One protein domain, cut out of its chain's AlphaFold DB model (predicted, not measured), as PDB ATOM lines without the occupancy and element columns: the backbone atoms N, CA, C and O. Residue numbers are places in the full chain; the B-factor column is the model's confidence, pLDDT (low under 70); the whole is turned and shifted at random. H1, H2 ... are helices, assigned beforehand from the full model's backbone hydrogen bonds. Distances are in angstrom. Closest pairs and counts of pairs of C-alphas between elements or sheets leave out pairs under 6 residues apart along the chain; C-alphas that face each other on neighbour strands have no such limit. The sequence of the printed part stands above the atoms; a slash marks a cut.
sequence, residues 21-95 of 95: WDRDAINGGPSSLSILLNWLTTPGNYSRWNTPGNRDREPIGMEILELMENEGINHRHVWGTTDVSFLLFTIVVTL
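This is residues 21 to 95 of the 95 residues of an uncharacterized protein of Puccinia graminis f. sp. tritici (UniProt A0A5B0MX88). Two helices, H1 and H3, make a V, meeting where H1 begins and in the second half of H3, while the short H2 sits at the open end of the V, between the end of H1 and the start of H3. H4 lies over one side of this three-helix frame, and few contacts join it to the rest; a long link, residues 71 to 82, leads to it from H3. The printed part has 75 residues, with four named helices in the order H1, H2, H3, H4 and no named strand; the class is all helix, with 39 residues in the helices. The whole is compact, with a radius of gyration of the C-alphas of 12.1 A, yet elongated in outline, spanning 38 by 25 by 21 A.

Start at Trp 21 and read on to H1, residues 32 to 41. A tight link of 3 residues leads to H2, residues 45 to 49, which is close to H1 but not clearly touching: the closest C-alphas, those of Leu 40 and Tyr 46, are 5.2 A apart. After a short link of 8 residues comes H3, residues 58 to 70. It is close to H2 but not clearly touching, and the closest C-alphas, those of Trp 49 and Ile 60, are 7.3 A apart. H3 touches H1 with residues 64 to 68 alone; look at Ser 32 and Met 68, whose C-alphas are the closest at 6.3 A. H1 and H3 stand at a steep tilt of 58 degrees and run opposite ways. The long link of 12 residues then brings you to H4, residues 83 to 93. H4 is close to H3 but not clearly touching, and the closest C-alphas, those of Gly 61 and Val 84, are 6.5 A apart. The lines of H3 and H4 are about perpendicular, at 75 degrees. H4 and H1 are near each other, with 8 pairs of C-alphas within 10 A, while H2 and H4 are apart. In H1, H2, H3 and H4 every backbone O i to N i+4 pair is within hydrogen-bond range.

Find C-alpha 32 at (18.677, 78.539, -0.349); from there H1 runs 14.1 A to C-alpha 41. H2 covers 6.2 A from Asn 45 to Trp 49. Look next for C-alpha 58 at (24.523, 72.872, 14.540), from which H3, the longest helix by residues, runs 18.3 A to Asn 70. H4 runs 15.0 A from Asp 83 to C-alpha 93 at (33.605, 67.233, -1.431).

The two C-alphas farthest apart, those of Asn 27 and Gly 53, are 38.9 A apart. The printed part has no cut and ends at Leu 95, the chain's last residue. In the long link, the C-alphas of residues 71 to 82 lie 10 to 15 A from the mean of the C-alphas. The mean pLDDT of the printed part is 70.3, and 31 residues are under 70, among them residues 52 to 56 and residues 74 to 95, as you can read in the B-factor column; the mean in H4 is 54.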
ATOM      1  N   TRP A  21      16.865  73.083  -3.186       68.75
ATOM      2  CA  TRP A  21      17.680  74.233  -2.795       68.75
ATOM      3  C   TRP A  21      18.031  75.261  -3.887       68.75
ATOM      4  O   TRP A  21      18.377  76.381  -3.530       68.75
ATOM      5  N   ASP A  22      17.987  74.942  -5.186       70.25
ATOM      6  CA  ASP A  22      18.230  75.919  -6.263       70.25
ATOM      7  C   ASP A  22      16.942  76.587  -6.780       70.25
ATOM      8  O   ASP A  22      17.008  77.636  -7.425       70.25
ATOM      9  N   ARG A  23      15.775  76.001  -6.478       67.38
ATOM     10  CA  ARG A  23      14.445  76.371  -7.009       67.38
ATOM     11  C   ARG A  23      13.410  76.694  -5.933       67.38
ATOM     12  O   ARG A  23      12.225  76.793  -6.232       67.38
ATOM     13  N   ASP A  24      13.848  76.855  -4.698       72.19
ATOM     14  CA  ASP A  24      13.025  77.231  -3.547       72.19
ATOM     15  C   ASP A  24      12.977  78.742  -3.299       72.19
ATOM     16  O   ASP A  24      12.471  79.185  -2.271       72.19
ATOM     17  N   ALA A  25      13.487  79.528  -4.248       70.75
ATOM     18  CA  ALA A  25      13.362  80.973  -4.247       70.75
ATOM     19  C   ALA A  25      11.882  81.380  -4.189       70.75
ATOM     20  O   ALA A  25      11.078  81.004  -5.048       70.75
ATOM     21  N   ILE A  26      11.529  82.195  -3.197       70.31
ATOM     22  CA  ILE A  26      10.180  82.736  -3.024       70.31
ATOM     23  C   ILE A  26      10.170  84.181  -3.535       70.31
ATOM     24  O   ILE A  26      11.081  84.953  -3.256       70.31
ATOM     25  N   ASN A  27       9.147  84.552  -4.314       66.81
ATOM     26  CA  ASN A  27       8.920  85.924  -4.802       66.81
ATOM     27  C   ASN A  27      10.105  86.582  -5.547       66.81
ATOM     28  O   ASN A  27      10.243  87.802  -5.537       66.81
ATOM     29  N   GLY A  28      10.955  85.792  -6.214       67.94
ATOM     30  CA  GLY A  28      12.139  86.307  -6.916       67.94
ATOM     31  C   GLY A  28      13.335  86.622  -6.008       67.94
ATOM     32  O   GLY A  28      14.297  87.224  -6.483       67.94
ATOM     33  N   GLY A  29      13.284  86.214  -4.736       72.19
ATOM     34  CA  GLY A  29      14.403  86.267  -3.796       72.19
ATOM     35  C   GLY A  29      15.495  85.223  -4.078       72.19
ATOM     36  O   GLY A  29      15.375  84.412  -5.005       72.19
ATOM     37  N   PRO A  30      16.590  85.233  -3.304       77.38
ATOM     38  CA  PRO A  30      17.662  84.256  -3.435       77.38
ATOM     39  C   PRO A  30      17.173  82.855  -3.041       77.38
ATOM     40  O   PRO A  30      16.450  82.680  -2.066       77.38
ATOM     41  N   SER A  31      17.587  81.835  -3.794       79.19
ATOM     42  CA  SER A  31      17.356  80.436  -3.413       79.19
ATOM     43  C   SER A  31      18.216  80.050  -2.209       79.19
ATOM     44  O   SER A  31      19.252  80.675  -1.956       79.19
ATOM     45  N   SER A  32      17.871  78.981  -1.493       77.12
ATOM     46  CA  SER A  32      18.677  78.539  -0.349       77.12
ATOM     47  C   SER A  32      20.113  78.179  -0.736       77.12
ATOM     48  O   SER A  32      21.036  78.413   0.041       77.12
ATOM     49  N   LEU A  33      20.341  77.685  -1.955       78.50
ATOM     50  CA  LEU A  33      21.688  77.484  -2.488       78.50
ATOM     51  C   LEU A  33      22.444  78.812  -2.638       78.50
ATOM     52  O   LEU A  33      23.631  78.885  -2.328       78.50
ATOM     53  N   SER A  34      21.763  79.863  -3.090       81.06
ATOM     54  CA  SER A  34      22.354  81.197  -3.233       81.06
ATOM     55  C   SER A  34      22.726  81.784  -1.870       81.06
ATOM     56  O   SER A  34      23.819  82.324  -1.716       81.06
ATOM     57  N   ILE A  35      21.859  81.607  -0.868       82.94
ATOM     58  CA  ILE A  35      22.101  82.020   0.523       82.94
ATOM     59  C   ILE A  35      23.310  81.277   1.102       82.94
ATOM     60  O   ILE A  35      24.197  81.894   1.689       82.94
ATOM     61  N   LEU A  36      23.396  79.964   0.872       80.88
ATOM     62  CA  LEU A  36      24.514  79.146   1.331       80.88
ATOM     63  C   LEU A  36      25.844  79.566   0.704       80.88
ATOM     64  O   LEU A  36      26.853  79.691   1.398       80.88
ATOM     65  N   LEU A  37      25.850  79.790  -0.612       81.19
ATOM     66  CA  LEU A  37      27.034  80.258  -1.324       81.19
ATOM     67  C   LEU A  37      27.456  81.636  -0.819       81.19
ATOM     68  O   LEU A  37      28.635  81.827  -0.540       81.19
ATOM     69  N   ASN A  38      26.508  82.554  -0.621       84.62
ATOM     70  CA  ASN A  38      26.784  83.871  -0.058       84.62
ATOM     71  C   ASN A  38      27.424  83.767   1.339       84.62
ATOM     72  O   ASN A  38      28.460  84.388   1.602       84.62
ATOM     73  N   TRP A  39      26.872  82.911   2.205       87.12
ATOM     74  CA  TRP A  39      27.426  82.652   3.534       87.12
ATOM     75  C   TRP A  39      28.851  82.089   3.461       87.12
ATOM     76  O   TRP A  39      29.731  82.592   4.155       87.12
ATOM     77  N   LEU A  40      29.114  81.114   2.582       83.56
ATOM     78  CA  LEU A  40      30.447  80.527   2.390       83.56
ATOM     79  C   LEU A  40      31.466  81.526   1.828       83.56
ATOM     80  O   LEU A  40      32.630  81.497   2.223       83.56
ATOM     81  N   THR A  41      31.040  82.407   0.917       82.50
ATOM     82  CA  THR A  41      31.902  83.447   0.334       82.50
ATOM     83  C   THR A  41      32.167  84.615   1.279       82.50
ATOM     84  O   THR A  41      33.057  85.423   1.016       82.50
ATOM     85  N   THR A  42      31.431  84.704   2.389       86.50
ATOM     86  CA  THR A  42      31.676  85.722   3.409       86.50
ATOM     87  C   THR A  42      33.025  85.450   4.088       86.50
ATOM     88  O   THR A  42      33.275  84.321   4.534       86.50
ATOM     89  N   PRO A  43      33.920  86.453   4.184       84.88
ATOM     90  CA  PRO A  43      35.242  86.271   4.774       84.88
ATOM     91  C   PRO A  43      35.172  85.651   6.176       84.88
ATOM     92  O   PRO A  43      34.483  86.152   7.057       84.88
ATOM     93  N   GLY A  44      35.897  84.548   6.383       82.50
ATOM     94  CA  GLY A  44      35.982  83.848   7.670       82.50
ATOM     95  C   GLY A  44      34.964  82.719   7.873       82.50
ATOM     96  O   GLY A  44      35.258  81.785   8.620       82.50
ATOM     97  N   ASN A  45      33.835  82.708   7.160       85.19
ATOM     98  CA  ASN A  45      32.800  81.681   7.337       85.19
ATOM     99  C   ASN A  45      33.222  80.303   6.817       85.19
ATOM    100  O   ASN A  45      33.038  79.302   7.510       85.19
ATOM    101  N   TYR A  46      33.902  80.242   5.669       81.38
ATOM    102  CA  TYR A  46      34.500  78.987   5.200       81.38
ATOM    103  C   TYR A  46      35.526  78.425   6.197       81.38
ATOM    104  O   TYR A  46      35.556  77.224   6.442       81.38
ATOM    105  N   SER A  47      36.331  79.288   6.831       83.00
ATOM    106  CA  SER A  47      37.297  78.859   7.850       83.00
ATOM    107  C   SER A  47      36.603  78.319   9.101       83.00
ATOM    108  O   SER A  47      37.046  77.310   9.646       83.00
ATOM    109  N   ARG A  48      35.505  78.956   9.544       80.56
ATOM    110  CA  ARG A  48      34.666  78.486  10.665       80.56
ATOM    111  C   ARG A  48      34.052  77.117  10.368       80.56
ATOM    112  O   ARG A  48      34.077  76.234  11.220       80.56
ATOM    113  N   TRP A  49      33.552  76.926   9.147       77.56
ATOM    114  CA  TRP A  49      33.001  75.651   8.688       77.56
ATOM    115  C   TRP A  49      34.059  74.548   8.579       77.56
ATOM    116  O   TRP A  49      33.865  73.438   9.071       77.56
ATOM    117  N   ASN A  50      35.197  74.856   7.957       78.00
ATOM    118  CA  ASN A  50      36.278  73.909   7.700       78.00
ATOM    119  C   ASN A  50      37.260  73.782   8.881       78.00
ATOM    120  O   ASN A  50      38.384  73.315   8.705       78.00
ATOM    121  N   THR A  51      36.871  74.226  10.083       78.56
ATOM    122  CA  THR A  51      37.736  74.142  11.264       78.56
ATOM    123  C   THR A  51      37.968  72.668  11.624       78.56
ATOM    124  O   THR A  51      37.010  71.957  11.951       78.56
ATOM    125  N   PRO A  52      39.224  72.182  11.596       68.38
ATOM    126  CA  PRO A  52      39.535  70.798  11.923       68.38
ATOM    127  C   PRO A  52      39.125  70.478  13.363       68.38
ATOM    128  O   PRO A  52      39.493  71.191  14.292       68.38
ATOM    129  N   GLY A  53      38.365  69.399  13.553       67.94
ATOM    130  CA  GLY A  53      37.902  68.969  14.877       67.94
ATOM    131  C   GLY A  53      36.585  69.596  15.341       67.94
ATOM    132  O   GLY A  53      36.056  69.156  16.361       67.94
ATOM    133  N   ASN A  54      36.008  70.540  14.589       67.56
ATOM    134  CA  ASN A  54      34.668  71.041  14.878       67.56
ATOM    135  C   ASN A  54      33.608  70.002  14.461       67.56
ATOM    136  O   ASN A  54      33.319  69.820  13.273       67.56
ATOM    137  N   ARG A  55      33.070  69.273  15.447       64.56
ATOM    138  CA  ARG A  55      31.989  68.290  15.254       64.56
ATOM    139  C   ARG A  55      30.602  68.922  15.348       64.56
ATOM    140  O   ARG A  55      29.659  68.374  14.783       64.56
ATOM    141  N   ASP A  56      30.499  70.082  15.989       67.75
ATOM    142  CA  ASP A  56      29.241  70.775  16.238       67.75
ATOM    143  C   ASP A  56      28.970  71.779  15.116       67.75
ATOM    144  O   ASP A  56      29.329  72.955  15.158       67.75
ATOM    145  N   ARG A  57      28.329  71.267  14.063       72.00
ATOM    146  CA  ARG A  57      27.896  72.043  12.889       72.00
ATOM    147  C   ARG A  57      26.522  72.687  13.069       72.00
ATOM    148  O   ARG A  57      26.142  73.531  12.266       72.00
ATOM    149  N   GLU A  58      25.820  72.323  14.138       72.38
ATOM    150  CA  GLU A  58      24.523  72.872  14.540       72.38
ATOM    151  C   GLU A  58      24.481  74.411  14.593       72.38
ATOM    152  O   GLU A  58      23.622  74.980  13.925       72.38
ATOM    153  N   PRO A  59      25.404  75.132  15.267       78.25
ATOM    154  CA  PRO A  59      25.348  76.597  15.311       78.25
ATOM    155  C   PRO A  59      25.520  77.249  13.931       78.25
ATOM    156  O   PRO A  59      24.903  78.271  13.655       78.25
ATOM    157  N   ILE A  60      26.317  76.643  13.043       79.88
ATOM    158  CA  ILE A  60      26.469  77.115  11.659       79.88
ATOM    159  C   ILE A  60      25.191  76.828  10.856       79.88
ATOM    160  O   ILE A  60      24.750  77.664  10.074       79.88
ATOM    161  N   GLY A  61      24.575  75.662  11.069       77.44
ATOM    162  CA  GLY A  61      23.296  75.304  10.459       77.44
ATOM    163  C   GLY A  61      22.158  76.239  10.873       77.44
ATOM    164  O   GLY A  61      21.390  76.659  10.013       77.44
ATOM    165  N   MET A  62      22.084  76.610  12.156       78.56
ATOM    166  CA  MET A  62      21.107  77.581  12.663       78.56
ATOM    167  C   MET A  62      21.314  78.970  12.047       78.56
ATOM    168  O   MET A  62      20.355  79.543  11.546       78.56
ATOM    169  N   GLU A  63      22.557  79.464  11.987       84.00
ATOM    170  CA  GLU A  63      22.890  80.760  11.364       84.00
ATOM    171  C   GLU A  63      22.432  80.812   9.893       84.00
ATOM    172  O   GLU A  63      21.848  81.790   9.432       84.00
ATOM    173  N   ILE A  64      22.644  79.725   9.148       82.00
ATOM    174  CA  ILE A  64      22.229  79.614   7.745       82.00
ATOM    175  C   ILE A  64      20.701  79.544   7.605       82.00
ATOM    176  O   ILE A  64      20.157  80.069   6.633       82.00
ATOM    177  N   LEU A  65      19.998  78.911   8.545       79.31
ATOM    178  CA  LEU A  65      18.538  78.848   8.512       79.31
ATOM    179  C   LEU A  65      17.885  80.168   8.886       79.31
ATOM    180  O   LEU A  65      16.930  80.540   8.219       79.31
ATOM    181  N   GLU A  66      18.426  80.911   9.849       82.75
ATOM    182  CA  GLU A  66      17.958  82.272  10.133       82.75
ATOM    183  C   GLU A  66      18.055  83.156   8.880       82.75
ATOM    184  O   GLU A  66      17.127  83.901   8.561       82.75
ATOM    185  N   LEU A  67      19.137  83.019   8.099       83.88
ATOM    186  CA  LEU A  67      19.263  83.703   6.809       83.88
ATOM    187  C   LEU A  67      18.195  83.252   5.800       83.88
ATOM    188  O   LEU A  67      17.708  84.068   5.024       83.88
ATOM    189  N   MET A  68      17.816  81.974   5.798       79.81
ATOM    190  CA  MET A  68      16.761  81.451   4.922       79.81
ATOM    191  C   MET A  68      15.370  81.927   5.339       79.81
ATOM    192  O   MET A  68      14.595  82.336   4.476       79.81
ATOM    193  N   GLU A  69      15.070  81.936   6.636       80.38
ATOM    194  CA  GLU A  69      13.817  82.456   7.188       80.38
ATOM    195  C   GLU A  69      13.657  83.954   6.896       80.38
ATOM    196  O   GLU A  69      12.577  84.387   6.489       80.38
ATOM    197  N   ASN A  70      14.741  84.734   7.000       82.38
ATOM    198  CA  ASN A  70      14.740  86.158   6.654       82.38
ATOM    199  C   ASN A  70      14.394  86.413   5.175       82.38
ATOM    200  O   ASN A  70      13.713  87.383   4.853       82.38
ATOM    201  N   GLU A  71      14.808  85.517   4.278       77.50
ATOM    202  CA  GLU A  71      14.464  85.560   2.849       77.50
ATOM    203  C   GLU A  71      13.096  84.905   2.544       77.50
ATOM    204  O   GLU A  71      12.683  84.785   1.390       77.50
ATOM    205  N   GLY A  72      12.359  84.489   3.581       73.44
ATOM    206  CA  GLY A  72      11.014  83.918   3.492       73.44
ATOM    207  C   GLY A  72      10.969  82.403   3.276       73.44
ATOM    208  O   GLY A  72       9.880  81.833   3.150       73.44
ATOM    209  N   ILE A  73      12.119  81.728   3.255       76.12
ATOM    210  CA  ILE A  73      12.244  80.280   3.068       76.12
ATOM    211  C   ILE A  73      12.034  79.568   4.414       76.12
ATOM    212  O   ILE A  73      12.960  79.087   5.055       76.12
ATOM    213  N   ASN A  74      10.766  79.469   4.820       69.69
ATOM    214  CA  ASN A  74      10.357  78.910   6.119       69.69
ATOM    215  C   ASN A  74      10.053  77.401   6.096       69.69
ATOM    216  O   ASN A  74       9.712  76.809   7.113       69.69
ATOM    217  N   HIS A  75      10.113  76.760   4.925       68.81
ATOM    218  CA  HIS A  75       9.810  75.329   4.782       68.81
ATOM    219  C   HIS A  75      11.035  74.431   5.014       68.81
ATOM    220  O   HIS A  75      10.943  73.208   4.882       68.81
ATOM    221  N   ARG A  76      12.191  75.029   5.327       66.00
ATOM    222  CA  ARG A  76      13.429  74.327   5.657       66.00
ATOM    223  C   ARG A  76      13.585  74.287   7.167       66.00
ATOM    224  O   ARG A  76      13.572  75.319   7.816       66.00
ATOM    225  N   HIS A  77      13.748  73.091   7.717       57.25
ATOM    226  CA  HIS A  77      13.949  72.886   9.148       57.25
ATOM    227  C   HIS A  77      15.295  72.203   9.407       57.25
ATOM    228  O   HIS A  77      15.695  71.339   8.627       57.25
ATOM    229  N   VAL A  78      15.920  72.476  10.566       51.28
ATOM    230  CA  VAL A  78      16.997  71.640  11.158       51.28
ATOM    231  C   VAL A  78      16.464  70.257  11.590       51.28
ATOM    232  O   VAL A  78      17.020  69.611  12.473       51.28
ATOM    233  N   TRP A  79      15.339  69.764  11.059       39.56
ATOM    234  CA  TRP A  79      14.910  68.410  11.398       39.56
ATOM    235  C   TRP A  79      15.738  67.424  10.584       39.56
ATOM    236  O   TRP A  79      15.412  67.063   9.455       39.56
ATOM    237  N   GLY A  80      16.842  67.021  11.195       41.44
ATOM    238  CA  GLY A  80      17.867  66.210  10.580       41.44
ATOM    239  C   GLY A  80      19.090  67.066  10.326       41.44
ATOM    240  O   GLY A  80      19.263  67.621   9.243       41.44
ATOM    241  N   THR A  81      20.012  67.040  11.286       46.19
ATOM    242  CA  THR A  81      21.447  67.349  11.164       46.19
ATOM    243  C   THR A  81      22.091  66.752   9.896       46.19
ATOM    244  O   THR A  81      23.229  67.067   9.561       46.19
ATOM    245  N   THR A  82      21.368  65.896   9.171       52.00
ATOM    246  CA  THR A  82      21.665  65.329   7.866       52.00
ATOM    247  C   THR A  82      21.464  66.282   6.675       52.00
ATOM    248  O   THR A  82      22.329  66.278   5.824       52.00
ATOM    249  N   ASP A  83      20.433  67.124   6.538       54.66
ATOM    250  CA  ASP A  83      20.192  67.767   5.217       54.66
ATOM    251  C   ASP A  83      21.183  68.911   4.907       54.66
ATOM    252  O   ASP A  83      21.900  68.869   3.908       54.66
ATOM    253  N   VAL A  84      21.329  69.887   5.811       56.31
ATOM    254  CA  VAL A  84      22.237  71.040   5.614       56.31
ATOM    255  C   VAL A  84      23.707  70.621   5.727       56.31
ATOM    256  O   VAL A  84      24.554  71.066   4.949       56.31
ATOM    257  N   SER A  85      24.016  69.707   6.656       58.22
ATOM    258  CA  SER A  85      25.374  69.183   6.825       58.22
ATOM    259  C   SER A  85      25.792  68.271   5.677       58.22
ATOM    260  O   SER A  85      26.950  68.352   5.269       58.22
ATOM    261  N   PHE A  86      24.897  67.425   5.141       58.41
ATOM    262  CA  PHE A  86      25.215  66.632   3.949       58.41
ATOM    263  C   PHE A  86      25.308  67.518   2.721       58.41
ATOM    264  O   PHE A  86      26.154  67.239   1.883       58.41
ATOM    265  N   LEU A  87      24.512  68.581   2.598       58.19
ATOM    266  CA  LEU A  87      24.618  69.501   1.471       58.19
ATOM    267  C   LEU A  87      25.943  70.274   1.510       58.19
ATOM    268  O   LEU A  87      26.657  70.289   0.514       58.19
ATOM    269  N   LEU A  88      26.337  70.832   2.658       57.03
ATOM    270  CA  LEU A  88      27.649  71.469   2.803       57.03
ATOM    271  C   LEU A  88      28.803  70.472   2.621       57.03
ATOM    272  O   LEU A  88      29.805  70.803   1.993       57.03
ATOM    273  N   PHE A  89      28.671  69.238   3.121       55.47
ATOM    274  CA  PHE A  89      29.659  68.181   2.883       55.47
ATOM    275  C   PHE A  89      29.719  67.784   1.399       55.47
ATOM    276  O   PHE A  89      30.802  67.674   0.846       55.47
ATOM    277  N   THR A  90      28.579  67.651   0.720       50.59
ATOM    278  CA  THR A  90      28.493  67.284  -0.704       50.59
ATOM    279  C   THR A  90      29.006  68.406  -1.604       50.59
ATOM    280  O   THR A  90      29.747  68.133  -2.544       50.59
ATOM    281  N   ILE A  91      28.673  69.665  -1.309       53.91
ATOM    282  CA  ILE A  91      29.147  70.835  -2.058       53.91
ATOM    283  C   ILE A  91      30.667  70.979  -1.918       53.91
ATOM    284  O   ILE A  91      31.330  71.244  -2.913       53.91
ATOM    285  N   VAL A  92      31.233  70.757  -0.726       50.59
ATOM    286  CA  VAL A  92      32.683  70.897  -0.492       50.59
ATOM    287  C   VAL A  92      33.487  69.669  -0.946       50.59
ATOM    288  O   VAL A  92      34.628  69.831  -1.343       50.59
ATOM    289  N   VAL A  93      32.924  68.455  -0.935       45.91
ATOM    290  CA  VAL A  93      33.605  67.233  -1.431       45.91
ATOM    291  C   VAL A  93      33.549  67.112  -2.963       45.91
ATOM    292  O   VAL A  93      34.323  66.359  -3.549       45.91
ATOM    293  N   THR A  94      32.651  67.851  -3.622       40.06
ATOM    294  CA  THR A  94      32.511  67.856  -5.094       40.06
ATOM    295  C   THR A  94      33.238  69.035  -5.770       40.06
ATOM    296  O   THR A  94      33.298  69.073  -6.998       40.06
ATOM    297  N   LEU A  95      33.788  69.985  -5.001       46.25
ATOM    298  CA  LEU A  95      34.620  71.103  -5.479       46.25
ATOM    299  C   LEU A  95      36.108  70.801  -5.275       46.25
ATOM    300  O   LEU A  95      36.884  71.137  -6.196       46.25
TER     301      LEU A  95